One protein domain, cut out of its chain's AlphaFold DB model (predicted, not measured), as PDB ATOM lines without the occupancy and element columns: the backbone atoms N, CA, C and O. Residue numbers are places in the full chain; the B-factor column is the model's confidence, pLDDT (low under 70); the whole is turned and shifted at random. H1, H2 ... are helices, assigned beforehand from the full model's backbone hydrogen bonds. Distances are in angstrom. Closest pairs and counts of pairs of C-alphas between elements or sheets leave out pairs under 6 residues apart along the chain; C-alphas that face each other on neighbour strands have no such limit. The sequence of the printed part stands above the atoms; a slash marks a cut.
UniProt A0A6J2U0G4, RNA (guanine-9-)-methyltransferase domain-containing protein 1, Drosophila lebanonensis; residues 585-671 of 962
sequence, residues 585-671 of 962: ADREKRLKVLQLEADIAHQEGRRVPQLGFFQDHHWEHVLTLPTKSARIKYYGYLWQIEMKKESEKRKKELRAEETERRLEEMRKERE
ATOM      1  N   ALA A 585       1.998   8.958 -27.035       68.19
ATOM      2  CA  ALA A 585       2.641   9.297 -28.300       68.19
ATOM      3  C   ALA A 585       4.031   8.653 -28.493       68.19
ATOM      4  O   ALA A 585       4.391   8.268 -29.605       68.19
ATOM      5  N   ASP A 586       4.836   8.511 -27.440       73.81
ATOM      6  CA  ASP A 586       6.164   7.892 -27.514       73.81
ATOM      7  C   ASP A 586       6.085   6.361 -27.498       73.81
ATOM      8  O   ASP A 586       6.903   5.688 -28.139       73.81
ATOM      9  N   ARG A 587       5.053   5.795 -26.858       78.44
ATOM     10  CA  ARG A 587       4.726   4.365 -26.949       78.44
ATOM     11  C   ARG A 587       4.330   3.982 -28.376       78.44
ATOM     12  O   ARG A 587       4.831   2.982 -28.890       78.44
ATOM     13  N   GLU A 588       3.512   4.795 -29.041       81.94
ATOM     14  CA  GLU A 588       3.126   4.591 -30.443       81.94
ATOM     15  C   GLU A 588       4.303   4.733 -31.410       81.94
ATOM     16  O   GLU A 588       4.480   3.899 -32.303       81.94
ATOM     17  N   LYS A 589       5.158   5.749 -31.223       83.75
ATOM     18  CA  LYS A 589       6.395   5.893 -32.011       83.75
ATOM     19  C   LYS A 589       7.286   4.664 -31.849       83.75
ATOM     20  O   LYS A 589       7.768   4.118 -32.839       83.75
ATOM     21  N   ARG A 590       7.471   4.188 -30.613       85.06
ATOM     22  CA  ARG A 590       8.260   2.984 -30.326       85.06
ATOM     23  C   ARG A 590       7.644   1.736 -30.958       85.06
ATOM     24  O   ARG A 590       8.382   0.914 -31.492       85.06
ATOM     25  N   LEU A 591       6.321   1.607 -30.954       86.88
ATOM     26  CA  LEU A 591       5.612   0.510 -31.612       86.88
ATOM     27  C   LEU A 591       5.824   0.527 -33.134       86.88
ATOM     28  O   LEU A 591       6.168  -0.510 -33.696       86.88
ATOM     29  N   LYS A 592       5.748   1.694 -33.785       86.69
ATOM     30  CA  LYS A 592       6.061   1.843 -35.221       86.69
ATOM     31  C   LYS A 592       7.510   1.466 -35.536       86.69
ATOM     32  O   LYS A 592       7.762   0.747 -36.498       86.69
ATOM     33  N   VAL A 593       8.463   1.879 -34.697       89.31
ATOM     34  CA  VAL A 593       9.878   1.487 -34.836       89.31
ATOM     35  C   VAL A 593      10.049  -0.031 -34.724       89.31
ATOM     36  O   VAL A 593      10.799  -0.623 -35.495       89.31
ATOM     37  N   LEU A 594       9.344  -0.681 -33.797       88.94
ATOM     38  CA  LEU A 594       9.414  -2.133 -33.606       88.94
ATOM     39  C   LEU A 594       8.724  -2.920 -34.729       88.94
ATOM     40  O   LEU A 594       9.204  -3.995 -35.091       88.94
ATOM     41  N   GLN A 595       7.647  -2.381 -35.303       89.31
ATOM     42  CA  GLN A 595       7.007  -2.924 -36.505       89.31
ATOM     43  C   GLN A 595       7.949  -2.845 -37.709       89.31
ATOM     44  O   GLN A 595       8.154  -3.851 -38.383       89.31
ATOM     45  N   LEU A 596       8.599  -1.696 -37.922       89.31
ATOM     46  CA  LEU A 596       9.627  -1.543 -38.954       89.31
ATOM     47  C   LEU A 596      10.820  -2.480 -38.707       89.31
ATOM     48  O   LEU A 596      11.318  -3.091 -39.646       89.31
ATOM     49  N   GLU A 597      11.257  -2.656 -37.454       89.62
ATOM     50  CA  GLU A 597      12.317  -3.613 -37.102       89.62
ATOM     51  C   GLU A 597      11.937  -5.050 -37.502       89.62
ATOM     52  O   GLU A 597      12.775  -5.784 -38.031       89.62
ATOM     53  N   ALA A 598      10.690  -5.455 -37.250       88.44
ATOM     54  CA  ALA A 598      10.188  -6.774 -37.621       88.44
ATOM     55  C   ALA A 598      10.080  -6.943 -39.146       88.44
ATOM     56  O   ALA A 598      10.489  -7.984 -39.660       88.44
ATOM     57  N   ASP A 599       9.599  -5.924 -39.861       89.25
ATOM     58  CA  ASP A 599       9.456  -5.947 -41.322       89.25
ATOM     59  C   ASP A 599      10.812  -6.011 -42.032       89.25
ATOM     60  O   ASP A 599      11.048  -6.899 -42.851       89.25
ATOM     61  N   ILE A 600      11.765  -5.168 -41.625       90.12
ATOM     62  CA  ILE A 600      13.142  -5.213 -42.136       90.12
ATOM     63  C   ILE A 600      13.750  -6.597 -41.877       90.12
ATOM     64  O   ILE A 600      14.334  -7.200 -42.774       90.12
ATOM     65  N   ALA A 601      13.580  -7.153 -40.674       86.38
ATOM     66  CA  ALA A 601      14.104  -8.478 -40.354       86.38
ATOM     67  C   ALA A 601      13.445  -9.603 -41.178       86.38
ATOM     68  O   ALA A 601      14.118 -10.587 -41.501       86.38
ATOM     69  N   HIS A 602      12.162  -9.474 -41.522       87.69
ATOM     70  CA  HIS A 602      11.461 -10.398 -42.413       87.69
ATOM     71  C   HIS A 602      12.000 -10.304 -43.849       87.69
ATOM     72  O   HIS A 602      12.344 -11.329 -44.438       87.69
ATOM     73  N   GLN A 603      12.160  -9.087 -44.380       88.00
ATOM     74  CA  GLN A 603      12.718  -8.829 -45.716       88.00
ATOM     75  C   GLN A 603      14.180  -9.286 -45.839       88.00
ATOM     76  O   GLN A 603      14.580  -9.821 -46.871       88.00
ATOM     77  N   GLU A 604      14.965  -9.175 -44.763       87.25
ATOM     78  CA  GLU A 604      16.319  -9.740 -44.654       87.25
ATOM     79  C   GLU A 604      16.347 -11.287 -44.664       87.25
ATOM     80  O   GLU A 604      17.421 -11.892 -44.605       87.25
ATOM     81  N   GLY A 605      15.190 -11.959 -44.693       80.25
ATOM     82  CA  GLY A 605      15.085 -13.418 -44.686       80.25
ATOM     83  C   GLY A 605      15.362 -14.050 -43.320       80.25
ATOM     84  O   GLY A 605      15.658 -15.249 -43.229       80.25
ATOM     85  N   ARG A 606      15.294 -13.274 -42.228       85.75
ATOM     86  CA  ARG A 606      15.357 -13.840 -40.875       85.75
ATOM     87  C   ARG A 606      14.039 -14.541 -40.549       85.75
ATOM     88  O   ARG A 606      13.006 -14.319 -41.166       85.75
ATOM     89  N   ARG A 607      14.075 -15.405 -39.532       88.12
ATOM     90  CA  ARG A 607      12.902 -16.147 -39.039       88.12
ATOM     91  C   ARG A 607      11.966 -15.221 -38.258       88.12
ATOM     92  O   ARG A 607      11.928 -15.284 -37.035       88.12
ATOM     93  N   VAL A 608      11.278 -14.333 -38.958       90.56
ATOM     94  CA  VAL A 608      10.302 -13.382 -38.417       90.56
ATOM     95  C   VAL A 608       9.012 -13.544 -39.225       90.56
ATOM     96  O   VAL A 608       9.119 -13.721 -40.437       90.56
ATOM     97  N   PRO A 609       7.818 -13.556 -38.608       88.56
ATOM     98  CA  PRO A 609       6.555 -13.624 -39.343       88.56
ATOM     99  C   PRO A 609       6.288 -12.386 -40.190       88.56
ATOM    100  O   PRO A 609       6.886 -11.335 -39.954       88.56
ATOM    101  N   GLN A 610       5.320 -12.478 -41.099       84.44
ATOM    102  CA  GLN A 610       4.762 -11.280 -41.729       84.44
ATOM    103  C   GLN A 610       4.029 -10.414 -40.696       84.44
ATOM    104  O   GLN A 610       3.460 -10.927 -39.731       84.44
ATOM    105  N   LEU A 611       3.985  -9.097 -40.918       85.12
ATOM    106  CA  LEU A 611       3.321  -8.159 -40.002       85.12
ATOM    107  C   LEU A 611       1.851  -8.523 -39.733       85.12
ATOM    108  O   LEU A 611       1.393  -8.386 -38.602       85.12
ATOM    109  N   GLY A 612       1.146  -9.073 -40.728       81.75
ATOM    110  CA  GLY A 612      -0.247  -9.513 -40.593       81.75
ATOM    111  C   GLY A 612      -0.471 -10.675 -39.612       81.75
ATOM    112  O   GLY A 612      -1.607 -10.934 -39.227       81.75
ATOM    113  N   PHE A 613       0.584 -11.375 -39.182       86.06
ATOM    114  CA  PHE A 613       0.489 -12.431 -38.171       86.06
ATOM    115  C   PHE A 613       0.462 -11.886 -36.731       86.06
ATOM    116  O   PHE A 613      -0.014 -12.563 -35.811       86.06
ATOM    117  N   PHE A 614       1.000 -10.688 -36.502       87.75
ATOM    118  CA  PHE A 614       1.086 -10.115 -35.165       87.75
ATOM    119  C   PHE A 614      -0.288  -9.625 -34.688       87.75
ATOM    120  O   PHE A 614      -1.068  -9.073 -35.452       87.75
ATOM    121  N   GLN A 615      -0.569  -9.828 -33.401       87.12
ATOM    122  CA  GLN A 615      -1.778  -9.355 -32.726       87.12
ATOM    123  C   GLN A 615      -1.366  -8.338 -31.662       87.12
ATOM    124  O   GLN A 615      -0.204  -8.327 -31.251       87.12
ATOM    125  N   ASP A 616      -2.305  -7.535 -31.171       86.00
ATOM    126  CA  ASP A 616      -2.012  -6.426 -30.250       86.00
ATOM    127  C   ASP A 616      -1.256  -6.887 -28.995       86.00
ATOM    128  O   ASP A 616      -0.209  -6.337 -28.657       86.00
ATOM    129  N   HIS A 617      -1.667  -8.009 -28.400       84.19
ATOM    130  CA  HIS A 617      -0.981  -8.600 -27.247       84.19
ATOM    131  C   HIS A 617       0.447  -9.099 -27.561       84.19
ATOM    132  O   HIS A 617       1.312  -9.143 -26.681       84.19
ATOM    133  N   HIS A 618       0.738  -9.479 -28.815       87.69
ATOM    134  CA  HIS A 618       2.103  -9.813 -29.223       87.69
ATOM    135  C   HIS A 618       2.979  -8.558 -29.214       87.69
ATOM    136  O   HIS A 618       4.127  -8.635 -28.776       87.69
ATOM    137  N   TRP A 619       2.449  -7.415 -29.657       88.12
ATOM    138  CA  TRP A 619       3.162  -6.138 -29.632       88.12
ATOM    139  C   TRP A 619       3.353  -5.611 -28.213       88.12
ATOM    140  O   TRP A 619       4.439  -5.128 -27.892       88.12
ATOM    141  N   GLU A 620       2.370  -5.793 -27.333       86.81
ATOM    142  CA  GLU A 620       2.506  -5.493 -25.904       86.81
ATOM    143  C   GLU A 620       3.659  -6.274 -25.269       86.81
ATOM    144  O   GLU A 620       4.492  -5.689 -24.581       86.81
ATOM    145  N   HIS A 621       3.786  -7.570 -25.569       84.94
ATOM    146  CA  HIS A 621       4.916  -8.364 -25.085       84.94
ATOM    147  C   HIS A 621       6.255  -7.920 -25.696       84.94
ATOM    148  O   HIS A 621       7.277  -7.902 -25.022       84.94
ATOM    149  N   VAL A 622       6.285  -7.521 -26.968       89.06
ATOM    150  CA  VAL A 622       7.518  -7.025 -27.608       89.06
ATOM    151  C   VAL A 622       7.976  -5.703 -26.983       89.06
ATOM    152  O   VAL A 622       9.181  -5.478 -26.859       89.06
ATOM    153  N   LEU A 623       7.036  -4.855 -26.551       88.12
ATOM    154  CA  LEU A 623       7.329  -3.604 -25.851       88.12
ATOM    155  C   LEU A 623       7.983  -3.838 -24.482       88.12
ATOM    156  O   LEU A 623       8.849  -3.045 -24.104       88.12
ATOM    157  N   THR A 624       7.635  -4.922 -23.775       88.69
ATOM    158  CA  THR A 624       8.272  -5.267 -22.488       88.69
ATOM    159  C   THR A 624       9.695  -5.803 -22.652       88.69
ATOM    160  O   THR A 624      10.475  -5.745 -21.705       88.69
ATOM    161  N   LEU A 625      10.078  -6.283 -23.843       87.81
ATOM    162  CA  LEU A 625      11.406  -6.846 -24.101       87.81
ATOM    163  C   LEU A 625      12.450  -5.746 -24.399       87.81
ATOM    164  O   LEU A 625      12.434  -5.140 -25.481       87.81
ATOM    165  N   PRO A 626      13.442  -5.525 -23.509       82.69
ATOM    166  CA  PRO A 626      14.374  -4.408 -23.652       82.69
ATOM    167  C   PRO A 626      15.413  -4.633 -24.761       82.69
ATOM    168  O   PRO A 626      15.787  -3.701 -25.472       82.69
ATOM    169  N   THR A 627      15.869  -5.875 -24.966       89.31
ATOM    170  CA  THR A 627      16.991  -6.170 -25.876       89.31
ATOM    171  C   THR A 627      16.542  -6.644 -27.258       89.31
ATOM    172  O   THR A 627      15.637  -7.472 -27.397       89.31
ATOM    173  N   LYS A 628      17.256  -6.197 -28.302       84.88
ATOM    174  CA  LYS A 628      17.057  -6.642 -29.695       84.88
ATOM    175  C   LYS A 628      17.175  -8.163 -29.842       84.88
ATOM    176  O   LYS A 628      16.380  -8.790 -30.532       84.88
ATOM    177  N   SER A 629      18.122  -8.791 -29.144       84.62
ATOM    178  CA  SER A 629      18.296 -10.248 -29.178       84.62
ATOM    179  C   SER A 629      17.117 -11.011 -28.566       84.62
ATOM    180  O   SER A 629      16.773 -12.078 -29.077       84.62
ATOM    181  N   ALA A 630      16.490 -10.496 -27.501       86.94
ATOM    182  CA  ALA A 630      15.285 -11.099 -26.930       86.94
ATOM    183  C   ALA A 630      14.091 -10.972 -27.887       86.94
ATOM    184  O   ALA A 630      13.407 -11.966 -28.128       86.94
ATOM    185  N   ARG A 631      13.911  -9.802 -28.519       90.88
ATOM    186  CA  ARG A 631      12.877  -9.594 -29.548       90.88
ATOM    187  C   ARG A 631      13.059 -10.513 -30.751       90.88
ATOM    188  O   ARG A 631      12.123 -11.205 -31.121       90.88
ATOM    189  N   ILE A 632      14.275 -10.630 -31.293       86.75
ATOM    190  CA  ILE A 632      14.570 -11.544 -32.412       86.75
ATOM    191  C   ILE A 632      14.283 -13.007 -32.038       86.75
ATOM    192  O   ILE A 632      13.769 -13.760 -32.863       86.75
ATOM    193  N   LYS A 633      14.581 -13.431 -30.802       87.81
ATOM    194  CA  LYS A 633      14.214 -14.778 -30.325       87.81
ATOM    195  C   LYS A 633      12.696 -14.960 -30.258       87.81
ATOM    196  O   LYS A 633      12.208 -16.011 -30.667       87.81
ATOM    197  N   TYR A 634      11.968 -13.953 -29.776       89.62
ATOM    198  CA  TYR A 634      10.507 -13.975 -29.712       89.62
ATOM    199  C   TYR A 634       9.867 -13.981 -31.107       89.62
ATOM    200  O   TYR A 634       8.995 -14.801 -31.375       89.62
ATOM    201  N   TYR A 635      10.371 -13.177 -32.044       91.69
ATOM    202  CA  TYR A 635       9.976 -13.244 -33.452       91.69
ATOM    203  C   TYR A 635      10.256 -14.624 -34.054       91.69
ATOM    204  O   TYR A 635       9.390 -15.193 -34.707       91.69
ATOM    205  N   GLY A 636      11.413 -15.217 -33.746       90.38
ATOM    206  CA  GLY A 636      11.737 -16.596 -34.116       90.38
ATOM    207  C   GLY A 636      10.742 -17.625 -33.580       90.38
ATOM    208  O   GLY A 636      10.440 -18.600 -34.269       90.38
ATOM    209  N   TYR A 637      10.217 -17.413 -32.374       89.19
ATOM    210  CA  TYR A 637       9.153 -18.229 -31.790       89.19
ATOM    211  C   TYR A 637       7.812 -18.023 -32.511       89.19
ATOM    212  O   TYR A 637       7.184 -19.005 -32.907       89.19
ATOM    213  N   LEU A 638       7.406 -16.775 -32.759       91.00
ATOM    214  CA  LEU A 638       6.183 -16.465 -33.507       91.00
ATOM    215  C   LEU A 638       6.230 -17.028 -34.934       91.00
ATOM    216  O   LEU A 638       5.248 -17.600 -35.399       91.00
ATOM    217  N   TRP A 639       7.389 -16.964 -35.592       92.38
ATOM    218  CA  TRP A 639       7.593 -17.516 -36.934       92.38
ATOM    219  C   TRP A 639       7.432 -19.034 -36.947       92.38
ATOM    220  O   TRP A 639       6.809 -19.595 -37.843       92.38
ATOM    221  N   GLN A 640       7.919 -19.731 -35.914       89.50
ATOM    222  CA  GLN A 640       7.670 -21.168 -35.780       89.50
ATOM    223  C   GLN A 640       6.178 -21.484 -35.635       89.50
ATOM    224  O   GLN A 640       5.725 -22.500 -36.161       89.50
ATOM    225  N   ILE A 641       5.413 -20.638 -34.938       88.31
ATOM    226  CA  ILE A 641       3.961 -20.804 -34.815       88.31
ATOM    227  C   ILE A 641       3.281 -20.582 -36.168       88.31
ATOM    228  O   ILE A 641       2.444 -21.396 -36.552       88.31
ATOM    229  N   GLU A 642       3.639 -19.519 -36.888       90.31
ATOM    230  CA  GLU A 642       3.111 -19.218 -38.223       90.31
ATOM    231  C   GLU A 642       3.383 -20.369 -39.198       90.31
ATOM    232  O   GLU A 642       2.442 -20.947 -39.738       90.31
ATOM    233  N   MET A 643       4.643 -20.796 -39.331       88.94
ATOM    234  CA  MET A 643       5.028 -21.909 -40.207       88.94
ATOM    235  C   MET A 643       4.332 -23.217 -39.827       88.94
ATOM    236  O   MET A 643       3.978 -24.021 -40.693       88.94
ATOM    237  N   LYS A 644       4.105 -23.449 -38.529       89.19
ATOM    238  CA  LYS A 644       3.336 -24.604 -38.064       89.19
ATOM    239  C   LYS A 644       1.869 -24.501 -38.490       89.19
ATOM    240  O   LYS A 644       1.350 -25.481 -39.020       89.19
ATOM    241  N   LYS A 645       1.227 -23.341 -38.315       88.69
ATOM    242  CA  LYS A 645      -0.159 -23.098 -38.754       88.69
ATOM    243  C   LYS A 645      -0.302 -23.231 -40.267       88.69
ATOM    244  O   LYS A 645      -1.236 -23.876 -40.730       88.69
ATOM    245  N   GLU A 646       0.636 -22.687 -41.033       87.12
ATOM    246  CA  GLU A 646       0.637 -22.791 -42.491       87.12
ATOM    247  C   GLU A 646       0.843 -24.245 -42.944       87.12
ATOM    248  O   GLU A 646       0.118 -24.743 -43.803       87.12
ATOM    249  N   SER A 647       1.762 -24.983 -42.307       88.06
ATOM    250  CA  SER A 647       1.928 -26.416 -42.567       88.06
ATOM    251  C   SER A 647       0.678 -27.222 -42.207       88.06
ATOM    252  O   SER A 647       0.372 -28.185 -42.911       88.06
ATOM    253  N   GLU A 648      -0.015 -26.888 -41.118       86.94
ATOM    254  CA  GLU A 648      -1.273 -27.528 -40.725       86.94
ATOM    255  C   GLU A 648      -2.393 -27.213 -41.723       86.94
ATOM    256  O   GLU A 648      -3.105 -28.137 -42.118       86.94
ATOM    257  N   LYS A 649      -2.489 -25.963 -42.201       87.44
ATOM    258  CA  LYS A 649      -3.431 -25.537 -43.247       87.44
ATOM    259  C   LYS A 649      -3.170 -26.278 -44.560       87.44
ATOM    260  O   LYS A 649      -4.068 -26.958 -45.041       87.44
ATOM    261  N   ARG A 650      -1.923 -26.301 -45.036       85.06
ATOM    262  CA  ARG A 650      -1.517 -27.039 -46.246       85.06
ATOM    263  C   ARG A 650      -1.797 -28.537 -46.129       85.06
ATOM    264  O   ARG A 650      -2.289 -29.162 -47.056       85.06
ATOM    265  N   LYS A 651      -1.532 -29.141 -44.962       88.44
ATOM    266  CA  LYS A 651      -1.872 -30.553 -44.696       88.44
ATOM    267  C   LYS A 651      -3.378 -30.805 -44.623       88.44
ATOM    268  O   LYS A 651      -3.777 -31.956 -44.787       88.44
ATOM    269  N   LYS A 652      -4.184 -29.798 -44.280       88.31
ATOM    270  CA  LYS A 652      -5.648 -29.878 -44.254       88.31
ATOM    271  C   LYS A 652      -6.216 -29.745 -45.668       88.31
ATOM    272  O   LYS A 652      -7.067 -30.548 -46.015       88.31
ATOM    273  N   GLU A 653      -5.698 -28.814 -46.465       85.44
ATOM    274  CA  GLU A 653      -6.034 -28.625 -47.886       85.44
ATOM    275  C   GLU A 653      -5.691 -29.878 -48.698       85.44
ATOM    276  O   GLU A 653      -6.587 -30.474 -49.280       85.44
ATOM    277  N   LEU A 654      -4.460 -30.393 -48.592       87.19
ATOM    278  CA  LEU A 654      -4.063 -31.643 -49.260       87.19
ATOM    279  C   LEU A 654      -4.935 -32.841 -48.852       87.19
ATOM    280  O   LEU A 654      -5.251 -33.689 -49.679       87.19
ATOM    281  N   ARG A 655      -5.338 -32.925 -47.576       84.50
ATOM    282  CA  ARG A 655      -6.265 -33.969 -47.110       84.50
ATOM    283  C   ARG A 655      -7.680 -33.768 -47.652       84.50
ATOM    284  O   ARG A 655      -8.357 -34.762 -47.891       84.50
ATOM    285  N   ALA A 656      -8.133 -32.525 -47.814       85.31
ATOM    286  CA  ALA A 656      -9.430 -32.213 -48.403       85.31
ATOM    287  C   ALA A 656      -9.448 -32.585 -49.891       85.31
ATOM    288  O   ALA A 656     -10.322 -33.345 -50.292       85.31
ATOM    289  N   GLU A 657      -8.427 -32.183 -50.651       86.69
ATOM    290  CA  GLU A 657      -8.242 -32.555 -52.061       86.69
ATOM    291  C   GLU A 657      -8.139 -34.078 -52.245       86.69
ATOM    292  O   GLU A 657      -8.778 -34.647 -53.124       86.69
ATOM    293  N   GLU A 658      -7.380 -34.779 -51.392       83.31
ATOM    294  CA  GLU A 658      -7.296 -36.246 -51.429       83.31
ATOM    295  C   GLU A 658      -8.650 -36.906 -51.119       83.31
ATOM    296  O   GLU A 658      -9.005 -37.914 -51.732       83.31
ATOM    297  N   THR A 659      -9.416 -36.336 -50.184       79.50
ATOM    298  CA  THR A 659     -10.758 -36.827 -49.839       79.50
ATOM    299  C   THR A 659     -11.740 -36.594 -50.984       79.50
ATOM    300  O   THR A 659     -12.525 -37.489 -51.285       79.50
ATOM    301  N   GLU A 660     -11.676 -35.436 -51.639       81.75
ATOM    302  CA  GLU A 660     -12.508 -35.080 -52.791       81.75
ATOM    303  C   GLU A 660     -12.177 -35.953 -54.004       81.75
ATOM    304  O   GLU A 660     -13.077 -36.557 -54.584       81.75
ATOM    305  N   ARG A 661     -10.886 -36.157 -54.304       84.81
ATOM    306  CA  ARG A 661     -10.446 -37.093 -55.349       84.81
ATOM    307  C   ARG A 661     -10.947 -38.510 -55.078       84.81
ATOM    308  O   ARG A 661     -11.465 -39.156 -55.979       84.81
ATOM    309  N   ARG A 662     -10.835 -38.983 -53.832       82.81
ATOM    310  CA  ARG A 662     -11.334 -40.306 -53.430       82.81
ATOM    311  C   ARG A 662     -12.857 -40.407 -53.546       82.81
ATOM    312  O   ARG A 662     -13.363 -41.468 -53.895       82.81
ATOM    313  N   LEU A 663     -13.589 -39.338 -53.237       80.62
ATOM    314  CA  LEU A 663     -15.044 -39.302 -53.376       80.62
ATOM    315  C   LEU A 663     -15.461 -39.369 -54.852       80.62
ATOM    316  O   LEU A 663     -16.374 -40.120 -55.185       80.62
ATOM    317  N   GLU A 664     -14.757 -38.646 -55.723       83.56
ATOM    318  CA  GLU A 664     -14.990 -38.637 -57.171       83.56
ATOM    319  C   GLU A 664     -14.637 -39.986 -57.822       83.56
ATOM    320  O   GLU A 664     -15.396 -40.496 -58.642       83.56
ATOM    321  N   GLU A 665     -13.532 -40.618 -57.408       84.12
ATOM    322  CA  GLU A 665     -13.178 -41.990 -57.802       84.12
ATOM    323  C   GLU A 665     -14.281 -42.982 -57.397       84.12
ATOM    324  O   GLU A 665     -14.746 -43.755 -58.233       84.12
ATOM    325  N   MET A 666     -14.781 -42.913 -56.157       77.62
ATOM    326  CA  MET A 666     -15.878 -43.782 -55.711       77.62
ATOM    327  C   MET A 666     -17.200 -43.506 -56.437       77.62
ATOM    328  O   MET A 666     -18.000 -44.430 -56.609       77.62
ATOM    329  N   ARG A 667     -17.454 -42.256 -56.848       79.94
ATOM    330  CA  ARG A 667     -18.628 -41.893 -57.649       79.94
ATOM    331  C   ARG A 667     -18.547 -42.519 -59.040       79.94
ATOM    332  O   ARG A 667     -19.500 -43.180 -59.441       79.94
ATOM    333  N   LYS A 668     -17.398 -42.405 -59.711       83.44
ATOM    334  CA  LYS A 668     -17.144 -43.048 -61.012       83.44
ATOM    335  C   LYS A 668     -17.243 -44.565 -60.926       83.44
ATOM    336  O   LYS A 668     -17.949 -45.168 -61.723       83.44
ATOM    337  N   GLU A 669     -16.646 -45.182 -59.906       79.38
ATOM    338  CA  GLU A 669     -16.775 -46.628 -59.684       79.38
ATOM    339  C   GLU A 669     -18.239 -47.049 -59.486       79.38
ATOM    340  O   GLU A 669     -18.638 -48.118 -59.944       79.38
ATOM    341  N   ARG A 670     -19.062 -46.223 -58.826       73.94
ATOM    342  CA  ARG A 670     -20.496 -46.492 -58.649       73.94
ATOM    343  C   ARG A 670     -21.289 -46.349 -59.951       73.94
ATOM    344  O   ARG A 670     -22.244 -47.091 -60.132       73.94
ATOM    345  N   GLU A 671     -20.909 -45.415 -60.819       77.94
ATOM    346  CA  GLU A 671     -21.527 -45.210 -62.135       77.94
ATOM    347  C   GLU A 671     -21.123 -46.314 -63.135       77.94
ATOM    348  O   GLU A 671     -21.950 -46.754 -63.932       77.94
TER     349      GLU A 671
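This is residues 585 to 671 of the 962 residues of the protein "RNA (guanine-9-)-methyltransferase domain-containing protein 1" of Drosophila lebanonensis (UniProt A0A6J2U0G4). A long helix, H3, runs out of a small compact head as an arm: its residues 644 to 671 stick out, while residues 628 to 643 join H1, H2 and the link between these two in the head. The printed part has 87 residues with three named helices, H1, H2, H3 along the chain, and is all helix. It is extended, radius of gyration of the C-alphas 20.0 A, spanning 69 by 24 by 19 A.

Start at H1, residues 585 to 603; with residues 591 to 594 alone it only just touches H2, residues 616 to 624, with 3 pairs of C-alphas within 8 A. Their closest C-alphas, of Leu 591 and Leu 623, are 7.3 A apart; the lines are about perpendicular, 81 degrees. H3, residues 628 to 671, is close but not clearly touching H2, closest C-alphas Val 622 and Arg 631, 6.3 A, a shallow tilt of 26 degrees, opposite ways. In H1, H2 and H3 every O i to N i+4 pair is within hydrogen-bond range.

Find C-alpha 585 at (2.641, 9.297, -28.300); H1 runs 27.1 A. H3 runs 63.5 A to C-alpha 671 at (-21.527, -45.210, -62.135).

The link H1 to H2 is long; pLDDT is under 70 at residue 585.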